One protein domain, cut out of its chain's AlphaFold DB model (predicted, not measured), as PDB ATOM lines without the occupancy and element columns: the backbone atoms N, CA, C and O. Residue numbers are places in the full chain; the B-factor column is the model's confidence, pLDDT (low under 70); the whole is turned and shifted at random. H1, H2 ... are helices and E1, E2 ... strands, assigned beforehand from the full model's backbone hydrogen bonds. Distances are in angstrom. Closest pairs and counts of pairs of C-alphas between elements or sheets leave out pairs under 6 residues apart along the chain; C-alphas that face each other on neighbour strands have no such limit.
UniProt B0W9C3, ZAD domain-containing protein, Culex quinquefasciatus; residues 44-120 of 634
ATOM      1  N   GLN A  44     -39.032   6.276  -1.462       66.50
ATOM      2  CA  GLN A  44     -37.751   5.938  -2.094       66.50
ATOM      3  C   GLN A  44     -37.721   6.189  -3.608       66.50
ATOM      4  O   GLN A  44     -36.632   6.318  -4.154       66.50
ATOM      5  N   ARG A  45     -38.865   6.333  -4.290       81.75
ATOM      6  CA  ARG A  45     -38.906   6.530  -5.753       81.75
ATOM      7  C   ARG A  45     -38.325   7.892  -6.156       81.75
ATOM      8  O   ARG A  45     -38.765   8.928  -5.660       81.75
ATOM      9  N   PHE A  46     -37.361   7.902  -7.078       89.00
ATOM     10  CA  PHE A  46     -36.743   9.112  -7.635       89.00
ATOM     11  C   PHE A  46     -36.489   8.978  -9.144       89.00
ATOM     12  O   PHE A  46     -36.396   7.879  -9.682       89.00
ATOM     13  N   CYS A  47     -36.346  10.108  -9.842       92.62
ATOM     14  CA  CYS A  47     -35.962  10.119 -11.254       92.62
ATOM     15  C   CYS A  47     -34.475   9.772 -11.440       92.62
ATOM     16  O   CYS A  47     -33.610  10.540 -11.023       92.62
ATOM     17  N   ARG A  48     -34.159   8.698 -12.165       91.31
ATOM     18  CA  ARG A  48     -32.797   8.217 -12.474       91.31
ATOM     19  C   ARG A  48     -31.856   9.263 -13.088       91.31
ATOM     20  O   ARG A  48     -30.641   9.135 -12.964       91.31
ATOM     21  N   LEU A  49     -32.408  10.294 -13.737       92.25
ATOM     22  CA  LEU A  49     -31.653  11.353 -14.427       92.25
ATOM     23  C   LEU A  49     -31.580  12.695 -13.674       92.25
ATOM     24  O   LEU A  49     -30.823  13.566 -14.093       92.25
ATOM     25  N   CYS A  50     -32.365  12.913 -12.611       92.19
ATOM     26  CA  CYS A  50     -32.340  14.184 -11.859       92.19
ATOM     27  C   CYS A  50     -32.592  14.068 -10.346       92.19
ATOM     28  O   CYS A  50     -32.685  15.087  -9.668       92.19
ATOM     29  N   LEU A  51     -32.747  12.848  -9.828       90.50
ATOM     30  CA  LEU A  51     -32.979  12.476  -8.425       90.50
ATOM     31  C   LEU A  51     -34.209  13.118  -7.740       90.50
ATOM     32  O   LEU A  51     -34.464  12.866  -6.564       90.50
ATOM     33  N   SER A  52     -35.025  13.887  -8.469       87.62
ATOM     34  CA  SER A  52     -36.276  14.462  -7.962       87.62
ATOM     35  C   SER A  52     -37.329  13.382  -7.684       87.62
ATOM     36  O   SER A  52     -37.500  12.449  -8.477       87.62
ATOM     37  N   LYS A  53     -38.057  13.556  -6.574       83.50
ATOM     38  CA  LYS A  53     -39.168  12.701  -6.115       83.50
ATOM     39  C   LYS A  53     -40.559  13.314  -6.357       83.50
ATOM     40  O   LYS A  53     -41.568  12.644  -6.194       83.50
ATOM     41  N   GLU A  54     -40.623  14.586  -6.748       67.12
ATOM     42  CA  GLU A  54     -41.825  15.440  -6.662       67.12
ATOM     43  C   GLU A  54     -42.709  15.420  -7.924       67.12
ATOM     44  O   GLU A  54     -43.474  16.348  -8.184       67.12
ATOM     45  N   GLN A  55     -42.550  14.420  -8.794       66.94
ATOM     46  CA  GLN A  55     -43.114  14.442 -10.147       66.94
ATOM     47  C   GLN A  55     -43.819  13.133 -10.491       66.94
ATOM     48  O   GLN A  55     -43.582  12.100  -9.876       66.94
ATOM     49  N   GLN A  56     -44.639  13.167 -11.546       79.38
ATOM     50  CA  GLN A  56     -45.174  11.962 -12.183       79.38
ATOM     51  C   GLN A  56     -44.017  11.132 -12.766       79.38
ATOM     52  O   GLN A  56     -43.564  11.359 -13.895       79.38
ATOM     53  N   LEU A  57     -43.520  10.217 -11.939       87.19
ATOM     54  CA  LEU A  57     -42.520   9.207 -12.244       87.19
ATOM     55  C   LEU A  57     -43.178   8.030 -12.975       87.19
ATOM     56  O   LEU A  57     -44.283   7.614 -12.634       87.19
ATOM     57  N   LYS A  58     -42.483   7.480 -13.969       87.38
ATOM     58  CA  LYS A  58     -42.816   6.200 -14.608       87.38
ATOM     59  C   LYS A  58     -41.632   5.245 -14.469       87.38
ATOM     60  O   LYS A  58     -40.511   5.742 -14.575       87.38
ATOM     61  N   PRO A  59     -41.839   3.936 -14.247       88.88
ATOM     62  CA  PRO A  59     -40.741   2.978 -14.298       88.88
ATOM     63  C   PRO A  59     -40.104   3.018 -15.692       88.88
ATOM     64  O   PRO A  59     -40.804   3.240 -16.685       88.88
ATOM     65  N   ILE A  60     -38.784   2.845 -15.771       89.69
ATOM     66  CA  ILE A  60     -38.092   2.719 -17.062       89.69
ATOM     67  C   ILE A  60     -38.367   1.332 -17.664       89.69
ATOM     68  O   ILE A  60     -38.610   1.218 -18.866       89.69
ATOM     69  N   PHE A  61     -38.434   0.313 -16.803       88.56
ATOM     70  CA  PHE A  61     -38.823  -1.056 -17.126       88.56
ATOM     71  C   PHE A  61     -40.184  -1.363 -16.472       88.56
ATOM     72  O   PHE A  61     -40.241  -1.641 -15.275       88.56
ATOM     73  N   PRO A  62     -41.309  -1.235 -17.201       82.06
ATOM     74  CA  PRO A  62     -42.627  -1.559 -16.658       82.06
ATOM     75  C   PRO A  62     -42.779  -3.083 -16.463       82.06
ATOM     76  O   PRO A  62     -42.346  -3.841 -17.329       82.06
ATOM     77  N   PRO A  63     -43.412  -3.560 -15.373       68.38
ATOM     78  CA  PRO A  63     -43.579  -4.998 -15.116       68.38
ATOM     79  C   PRO A  63     -44.563  -5.676 -16.087       68.38
ATOM     80  O   PRO A  63     -44.590  -6.898 -16.192       68.38
ATOM     81  N   ASP A  64     -45.380  -4.883 -16.782       66.75
ATOM     82  CA  ASP A  64     -46.480  -5.296 -17.651       66.75
ATOM     83  C   ASP A  64     -46.187  -5.137 -19.160       66.75
ATOM     84  O   ASP A  64     -47.081  -5.343 -19.982       66.75
ATOM     85  N   GLY A  65     -44.951  -4.804 -19.566       66.12
ATOM     86  CA  GLY A  65     -44.624  -4.664 -20.989       66.12
ATOM     87  C   GLY A  65     -43.155  -4.404 -21.335       66.12
ATOM     88  O   GLY A  65     -42.272  -4.376 -20.486       66.12
ATOM     89  N   THR A  66     -42.892  -4.200 -22.626       73.50
ATOM     90  CA  THR A  66     -41.560  -3.847 -23.145       73.50
ATOM     91  C   THR A  66     -41.161  -2.418 -22.746       73.50
ATOM     92  O   THR A  66     -42.005  -1.520 -22.847       73.50
ATOM     93  N   PRO A  67     -39.893  -2.154 -22.375       82.25
ATOM     94  CA  PRO A  67     -39.410  -0.795 -22.127       82.25
ATOM     95  C   PRO A  67     -39.444   0.068 -23.400       82.25
ATOM     96  O   PRO A  67     -39.424  -0.439 -24.522       82.25
ATOM     97  N   ASP A  68     -39.447   1.397 -23.242       85.00
ATOM     98  CA  ASP A  68     -39.301   2.325 -24.373       85.00
ATOM     99  C   ASP A  68     -37.836   2.341 -24.842       85.00
ATOM    100  O   ASP A  68     -37.042   3.207 -24.463       85.00
ATOM    101  N   GLU A  69     -37.474   1.380 -25.696       88.50
ATOM    102  CA  GLU A  69     -36.164   1.305 -26.358       88.50
ATOM    103  C   GLU A  69     -35.787   2.627 -27.041       88.50
ATOM    104  O   GLU A  69     -34.621   3.026 -27.046       88.50
ATOM    105  N   SER A  70     -36.773   3.361 -27.569       88.81
ATOM    106  CA  SER A  70     -36.547   4.653 -28.215       88.81
ATOM    107  C   SER A  70     -36.138   5.739 -27.217       88.81
ATOM    108  O   SER A  70     -35.429   6.669 -27.591       88.81
ATOM    109  N   LEU A  71     -36.545   5.633 -25.950       90.81
ATOM    110  CA  LEU A  71     -36.099   6.499 -24.861       90.81
ATOM    111  C   LEU A  71     -34.723   6.063 -24.340       90.81
ATOM    112  O   LEU A  71     -33.860   6.925 -24.173       90.81
ATOM    113  N   LEU A  72     -34.485   4.758 -24.169       92.19
ATOM    114  CA  LEU A  72     -33.182   4.208 -23.765       92.19
ATOM    115  C   LEU A  72     -32.070   4.598 -24.754       92.19
ATOM    116  O   LEU A  72     -31.061   5.182 -24.357       92.19
ATOM    117  N   GLN A  73     -32.290   4.394 -26.057       91.88
ATOM    118  CA  GLN A  73     -31.342   4.776 -27.111       91.88
ATOM    119  C   GLN A  73     -31.097   6.293 -27.169       91.88
ATOM    120  O   GLN A  73     -29.975   6.736 -27.424       91.88
ATOM    121  N   ARG A  74     -32.113   7.121 -26.874       93.94
ATOM    122  CA  ARG A  74     -31.925   8.578 -26.752       93.94
ATOM    123  C   ARG A  74     -31.087   8.940 -25.530       93.94
ATOM    124  O   ARG A  74     -30.233   9.809 -25.657       93.94
ATOM    125  N   ILE A  75     -31.299   8.300 -24.379       94.12
ATOM    126  CA  ILE A  75     -30.500   8.527 -23.162       94.12
ATOM    127  C   ILE A  75     -29.032   8.174 -23.426       94.12
ATOM    128  O   ILE A  75     -28.165   9.019 -23.205       94.12
ATOM    129  N   LEU A  76     -28.764   6.998 -23.999       94.56
ATOM    130  CA  LEU A  76     -27.414   6.560 -24.355       94.56
ATOM    131  C   LEU A  76     -26.750   7.514 -25.364       94.56
ATOM    132  O   LEU A  76     -25.656   8.018 -25.119       94.56
ATOM    133  N   SER A  77     -27.433   7.840 -26.466       92.88
ATOM    134  CA  SER A  77     -26.900   8.723 -27.515       92.88
ATOM    135  C   SER A  77     -26.677  10.169 -27.039       92.88
ATOM    136  O   SER A  77     -25.774  10.846 -27.537       92.88
ATOM    137  N   CYS A  78     -27.474  10.671 -26.093       94.25
ATOM    138  CA  CYS A  78     -27.397  12.056 -25.616       94.25
ATOM    139  C   CYS A  78     -26.502  12.264 -24.393       94.25
ATOM    140  O   CYS A  78     -25.869  13.312 -24.295       94.25
ATOM    141  N   LEU A  79     -26.513  11.323 -23.446       92.56
ATOM    142  CA  LEU A  79     -25.890  11.469 -22.126       92.56
ATOM    143  C   LEU A  79     -24.743  10.476 -21.896       92.56
ATOM    144  O   LEU A  79     -24.088  10.549 -20.861       92.56
ATOM    145  N   THR A  80     -24.505   9.537 -22.823       93.25
ATOM    146  CA  THR A  80     -23.553   8.416 -22.670       93.25
ATOM    147  C   THR A  80     -23.802   7.540 -21.432       93.25
ATOM    148  O   THR A  80     -22.916   6.822 -20.983       93.25
ATOM    149  N   ILE A  81     -25.030   7.568 -20.901       93.06
ATOM    150  CA  ILE A  81     -25.477   6.712 -19.800       93.06
ATOM    151  C   ILE A  81     -26.106   5.456 -20.407       93.06
ATOM    152  O   ILE A  81     -27.144   5.536 -21.066       93.06
ATOM    153  N   THR A  82     -25.490   4.302 -20.170       90.62
ATOM    154  CA  THR A  82     -26.144   2.999 -20.318       90.62
ATOM    155  C   THR A  82     -27.167   2.822 -19.201       90.62
ATOM    156  O   THR A  82     -26.868   3.120 -18.046       90.62
ATOM    157  N   ILE A  83     -28.361   2.344 -19.551       90.69
ATOM    158  CA  ILE A  83     -29.390   1.915 -18.600       90.69
ATOM    159  C   ILE A  83     -29.750   0.478 -18.978       90.69
ATOM    160  O   ILE A  83     -30.143   0.240 -20.123       90.69
ATOM    161  N   SER A  84     -29.561  -0.464 -18.055       87.94
ATOM    162  CA  SER A  84     -29.762  -1.903 -18.276       87.94
ATOM    163  C   SER A  84     -30.959  -2.413 -17.466       87.94
ATOM    164  O   SER A  84     -31.421  -1.737 -16.550       87.94
ATOM    165  N   PHE A  85     -31.484  -3.599 -17.781       85.50
ATOM    166  CA  PHE A  85     -32.468  -4.211 -16.884       85.50
ATOM    167  C   PHE A  85     -31.794  -4.675 -15.583       85.50
ATOM    168  O   PHE A  85     -32.301  -4.403 -14.503       85.50
ATOM    169  N   ASP A  86     -30.623  -5.308 -15.679       86.25
ATOM    170  CA  ASP A  86     -29.936  -5.926 -14.540       86.25
ATOM    171  C   ASP A  86     -29.498  -4.914 -13.459       86.25
ATOM    172  O   ASP A  86     -29.548  -5.232 -12.271       86.25
ATOM    173  N   ASP A  87     -29.127  -3.689 -13.855       84.25
ATOM    174  CA  ASP A  87     -28.656  -2.624 -12.954       84.25
ATOM    175  C   ASP A  87     -29.748  -1.600 -12.580       84.25
ATOM    176  O   ASP A  87     -29.650  -0.962 -11.532       84.25
ATOM    177  N   ASP A  88     -30.768  -1.399 -13.430       87.94
ATOM    178  CA  ASP A  88     -31.722  -0.284 -13.315       87.94
ATOM    179  C   ASP A  88     -33.217  -0.707 -13.295       87.94
ATOM    180  O   ASP A  88     -34.090   0.149 -13.496       87.94
ATOM    181  N   TYR A  89     -33.552  -1.987 -13.056       83.44
ATOM    182  CA  TYR A  89     -34.941  -2.498 -13.107       83.44
ATOM    183  C   TYR A  89     -35.946  -1.741 -12.219       83.44
ATOM    184  O   TYR A  89     -37.107  -1.595 -12.600       83.44
ATOM    185  N   ASP A  90     -35.527  -1.258 -11.045       83.69
ATOM    186  CA  ASP A  90     -36.393  -0.551 -10.090       83.69
ATOM    187  C   ASP A  90     -36.481   0.963 -10.350       83.69
ATOM    188  O   ASP A  90     -37.179   1.691  -9.637       83.69
ATOM    189  N   THR A  91     -35.780   1.461 -11.373       88.56
ATOM    190  CA  THR A  91     -35.591   2.895 -11.575       88.56
ATOM    191  C   THR A  91     -36.745   3.554 -12.327       88.56
ATOM    192  O   THR A  91     -37.415   2.980 -13.191       88.56
ATOM    193  N   PHE A  92     -36.962   4.833 -12.014       91.44
ATOM    194  CA  PHE A  92     -38.023   5.642 -12.599       91.44
ATOM    195  C   PHE A  92     -37.458   6.825 -13.391       91.44
ATOM    196  O   PHE A  92     -36.388   7.348 -13.091       91.44
ATOM    197  N   ILE A  93     -38.215   7.330 -14.363       92.56
ATOM    198  CA  ILE A  93     -37.934   8.582 -15.070       92.56
ATOM    199  C   ILE A  93     -39.124   9.540 -14.959       92.56
ATOM    200  O   ILE A  93     -40.285   9.147 -15.091       92.56
ATOM    201  N   CYS A  94     -38.849  10.824 -14.711       93.62
ATOM    202  CA  CYS A  94     -39.887  11.848 -14.705       93.62
ATOM    203  C   CYS A  94     -40.185  12.367 -16.119       93.62
ATOM    204  O   CYS A  94     -39.332  12.383 -17.017       93.62
ATOM    205  N   ARG A  95     -41.407  12.879 -16.297       90.25
ATOM    206  CA  ARG A  95     -41.870  13.478 -17.557       90.25
ATOM    207  C   ARG A  95     -40.942  14.575 -18.096       90.25
ATOM    208  O   ARG A  95     -40.804  14.681 -19.312       90.25
ATOM    209  N   ILE A  96     -40.317  15.380 -17.231       91.50
ATOM    210  CA  ILE A  96     -39.439  16.480 -17.661       91.50
ATOM    211  C   ILE A  96     -38.158  15.926 -18.298       91.50
ATOM    212  O   ILE A  96     -37.860  16.266 -19.440       91.50
ATOM    213  N   CYS A  97     -37.443  15.019 -17.626       93.94
ATOM    214  CA  CYS A  97     -36.200  14.447 -18.155       93.94
ATOM    215  C   CYS A  97     -36.417  13.680 -19.468       93.94
ATOM    216  O   CYS A  97     -35.661  13.877 -20.416       93.94
ATOM    217  N   SER A  98     -37.492  12.889 -19.569       92.19
ATOM    218  CA  SER A  98     -37.870  12.204 -20.817       92.19
ATOM    219  C   SER A  98     -38.108  13.189 -21.981       92.19
ATOM    220  O   SER A  98     -37.665  12.953 -23.114       92.19
ATOM    221  N   GLN A  99     -38.740  14.339 -21.707       91.69
ATOM    222  CA  GLN A  99     -38.955  15.387 -22.707       91.69
ATOM    223  C   GLN A  99     -37.671  16.137 -23.084       91.69
ATOM    224  O   GLN A  99     -37.461  16.368 -24.274       91.69
ATOM    225  N   GLU A 100     -36.812  16.510 -22.131       94.12
ATOM    226  CA  GLU A 100     -35.563  17.224 -22.443       94.12
ATOM    227  C   GLU A 100     -34.563  16.345 -23.203       94.12
ATOM    228  O   GLU A 100     -34.025  16.789 -24.217       94.12
ATOM    229  N   VAL A 101     -34.390  15.076 -22.813       93.94
ATOM    230  CA  VAL A 101     -33.544  14.123 -23.559       93.94
ATOM    231  C   VAL A 101     -34.063  13.931 -24.989       93.94
ATOM    232  O   VAL A 101     -33.276  13.940 -25.936       93.94
ATOM    233  N   THR A 102     -35.385  13.848 -25.179       90.62
ATOM    234  CA  THR A 102     -35.987  13.748 -26.520       90.62
ATOM    235  C   THR A 102     -35.789  15.024 -27.352       90.62
ATOM    236  O   THR A 102     -35.474  14.931 -28.539       90.62
ATOM    237  N   LYS A 103     -35.912  16.220 -26.759       87.25
ATOM    238  CA  LYS A 103     -35.626  17.496 -27.448       87.25
ATOM    239  C   LYS A 103     -34.157  17.594 -27.861       87.25
ATOM    240  O   LYS A 103     -33.869  17.986 -28.990       87.25
ATOM    241  N   PHE A 104     -33.242  17.238 -26.959       95.44
ATOM    242  CA  PHE A 104     -31.805  17.304 -27.209       95.44
ATOM    243  C   PHE A 104     -31.362  16.285 -28.267       95.44
ATOM    244  O   PHE A 104     -30.583  16.643 -29.147       95.44
ATOM    245  N   TYR A 105     -31.943  15.080 -28.282       93.69
ATOM    246  CA  TYR A 105     -31.718  14.097 -29.347       93.69
ATOM    247  C   TYR A 105     -32.106  14.641 -30.726       93.69
ATOM    248  O   TYR A 105     -31.297  14.638 -31.649       93.69
ATOM    249  N   LEU A 106     -33.320  15.184 -30.868       87.62
ATOM    250  CA  LEU A 106     -33.789  15.741 -32.144       87.62
ATOM    251  C   LEU A 106     -32.926  16.923 -32.620       87.62
ATOM    252  O   LEU A 106     -32.771  17.128 -33.824       87.62
ATOM    253  N   TYR A 107     -32.333  17.678 -31.690       86.62
ATOM    254  CA  TYR A 107     -31.361  18.724 -32.002       86.62
ATOM    255  C   TYR A 107     -29.995  18.154 -32.433       86.62
ATOM    256  O   TYR A 107     -29.447  18.611 -33.437       86.62
ATOM    257  N   LYS A 108     -29.480  17.122 -31.746       91.69
ATOM    258  CA  LYS A 108     -28.253  16.394 -32.120       91.69
ATOM    259  C   LYS A 108     -28.347  15.853 -33.549       91.69
ATOM    260  O   LYS A 108     -27.478  16.149 -34.366       91.69
ATOM    261  N   GLU A 109     -29.436  15.159 -33.876       91.69
ATOM    262  CA  GLU A 109     -29.691  14.622 -35.220       91.69
ATOM    263  C   GLU A 109     -29.741  15.727 -36.285       91.69
ATOM    264  O   GLU A 109     -29.146  15.601 -37.356       91.69
ATOM    265  N   GLN A 110     -30.389  16.859 -35.983       84.69
ATOM    266  CA  GLN A 110     -30.416  18.009 -36.886       84.69
ATOM    267  C   GLN A 110     -29.011  18.596 -37.116       84.69
ATOM    268  O   GLN A 110     -28.683  18.985 -38.240       84.69
ATOM    269  N   CYS A 111     -28.170  18.656 -36.082       90.69
ATOM    270  CA  CYS A 111     -26.780  19.095 -36.198       90.69
ATOM    271  C   CYS A 111     -25.930  18.127 -37.035       90.69
ATOM    272  O   CYS A 111     -25.218  18.589 -37.924       90.69
ATOM    273  N   LEU A 112     -26.051  16.811 -36.824       91.50
ATOM    274  CA  LEU A 112     -25.332  15.793 -37.603       91.50
ATOM    275  C   LEU A 112     -25.744  15.796 -39.085       91.50
ATOM    276  O   LEU A 112     -24.886  15.764 -39.968       91.50
ATOM    277  N   ALA A 113     -27.042  15.930 -39.375       88.00
ATOM    278  CA  ALA A 113     -27.539  16.068 -40.744       88.00
ATOM    279  C   ALA A 113     -26.993  17.335 -41.435       88.00
ATOM    280  O   ALA A 113     -26.569  17.282 -42.591       88.00
ATOM    281  N   ASN A 114     -26.952  18.467 -40.724       86.25
ATOM    282  CA  ASN A 114     -26.378  19.712 -41.243       86.25
ATOM    283  C   ASN A 114     -24.865  19.596 -41.497       86.25
ATOM    284  O   ASN A 114     -24.396  20.048 -42.542       86.25
ATOM    285  N   ASP A 115     -24.106  18.980 -40.586       90.50
ATOM    286  CA  ASP A 115     -22.661  18.781 -40.750       90.50
ATOM    287  C   ASP A 115     -22.349  17.853 -41.934       90.50
ATOM    288  O   ASP A 115     -21.525  18.190 -42.780       90.50
ATOM    289  N   SER A 116     -23.093  16.751 -42.095       90.56
ATOM    290  CA  SER A 116     -22.993  15.878 -43.275       90.56
ATOM    291  C   SER A 116     -23.210  16.646 -44.591       90.56
ATOM    292  O   SER A 116     -22.428  16.509 -45.536       90.56
ATOM    293  N   ILE A 117     -24.211  17.535 -44.648       87.06
ATOM    294  CA  ILE A 117     -24.452  18.406 -45.813       87.06
ATOM    295  C   ILE A 117     -23.284  19.383 -46.039       87.06
ATOM    296  O   ILE A 117     -22.915  19.633 -47.187       87.06
ATOM    297  N   ILE A 118     -22.686  19.934 -44.980       87.44
ATOM    298  CA  ILE A 118     -21.546  20.859 -45.082       87.44
ATOM    299  C   ILE A 118     -20.282  20.124 -45.550       87.44
ATOM    300  O   ILE A 118     -19.628  20.598 -46.480       87.44
ATOM    301  N   ARG A 119     -19.960  18.955 -44.983       86.19
ATOM    302  CA  ARG A 119     -18.814  18.129 -45.400       86.19
ATOM    303  C   ARG A 119     -18.945  17.683 -46.852       86.19
ATOM    304  O   ARG A 119     -18.003  17.846 -47.619       86.19
ATOM    305  N   ASN A 120     -20.121  17.209 -47.269       83.88
ATOM    306  CA  ASN A 120     -20.346  16.794 -48.657       83.88
ATOM    307  C   ASN A 120     -20.303  17.960 -49.666       83.88
ATOM    308  O   ASN A 120     -20.021  17.721 -50.831       83.88
TER     309      ASN A 120
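This is residues 44 to 120 of the 634 residues of the protein "ZAD domain-containing protein" of Culex quinquefasciatus (UniProt B0W9C3). A long helix, H3, sticks out with residues 109 to 120 as a free arm from a small body of loops, in which the shorter helix H1 crosses the first part of H3 and the two short strands E1 and E2 pair near where H3 begins. The arm makes the length; the body without it spans 32 by 25 by 18 A. The printed part has 77 residues, with E1, H1, H2, E2 and H3 in that order, and is mostly helix; the sheet E1 - E2 is antiparallel. The whole is loose, with a radius of gyration of the C-alphas of 14.5 A and spans of 50, 24 and 19 A.

Residues 44 to 56 hold no named element. E1 is residues 57 to 59, with C-alpha 57 at (-42.520, 9.207, -12.244). H1 is residues 69 to 79, 15.1 A long. H2 is residues 85 to 88 and E2 residues 92 to 94. H3 is residues 95 to 120, 38.0 A long, ending with C-alpha 120 at (-20.346, 16.794, -48.657).

E1 and E2 are antiparallel neighbours at 144 degrees, with N 58 and O 93 at 3.0 A and N 93 and O 58 at 2.8 A, within hydrogen-bond range. H1 and H3 touch, H3 with residues 98 to 108 alone; the closest C-alphas, of Cys 78 and Tyr 105, are 6.1 A apart. They run the same way at a steep tilt of 69.7 degrees, only just short of about perpendicular. H2 is apart from H1, H3 and E1. In H1 and H3 every O i to N i+4 pair is within hydrogen-bond range; H2, four residues, is too short for such a pair, and its 1 pair of O i and N i+3 is not within range.

The C-alphas farthest apart, of Gln 44 and Asn 120, are 50.9 A apart. The printed part has no cut, and no link is long. Mean pLDDT of the printed part is 87.4; residues 44, 54 to 55 and 63 to 65 are under 70.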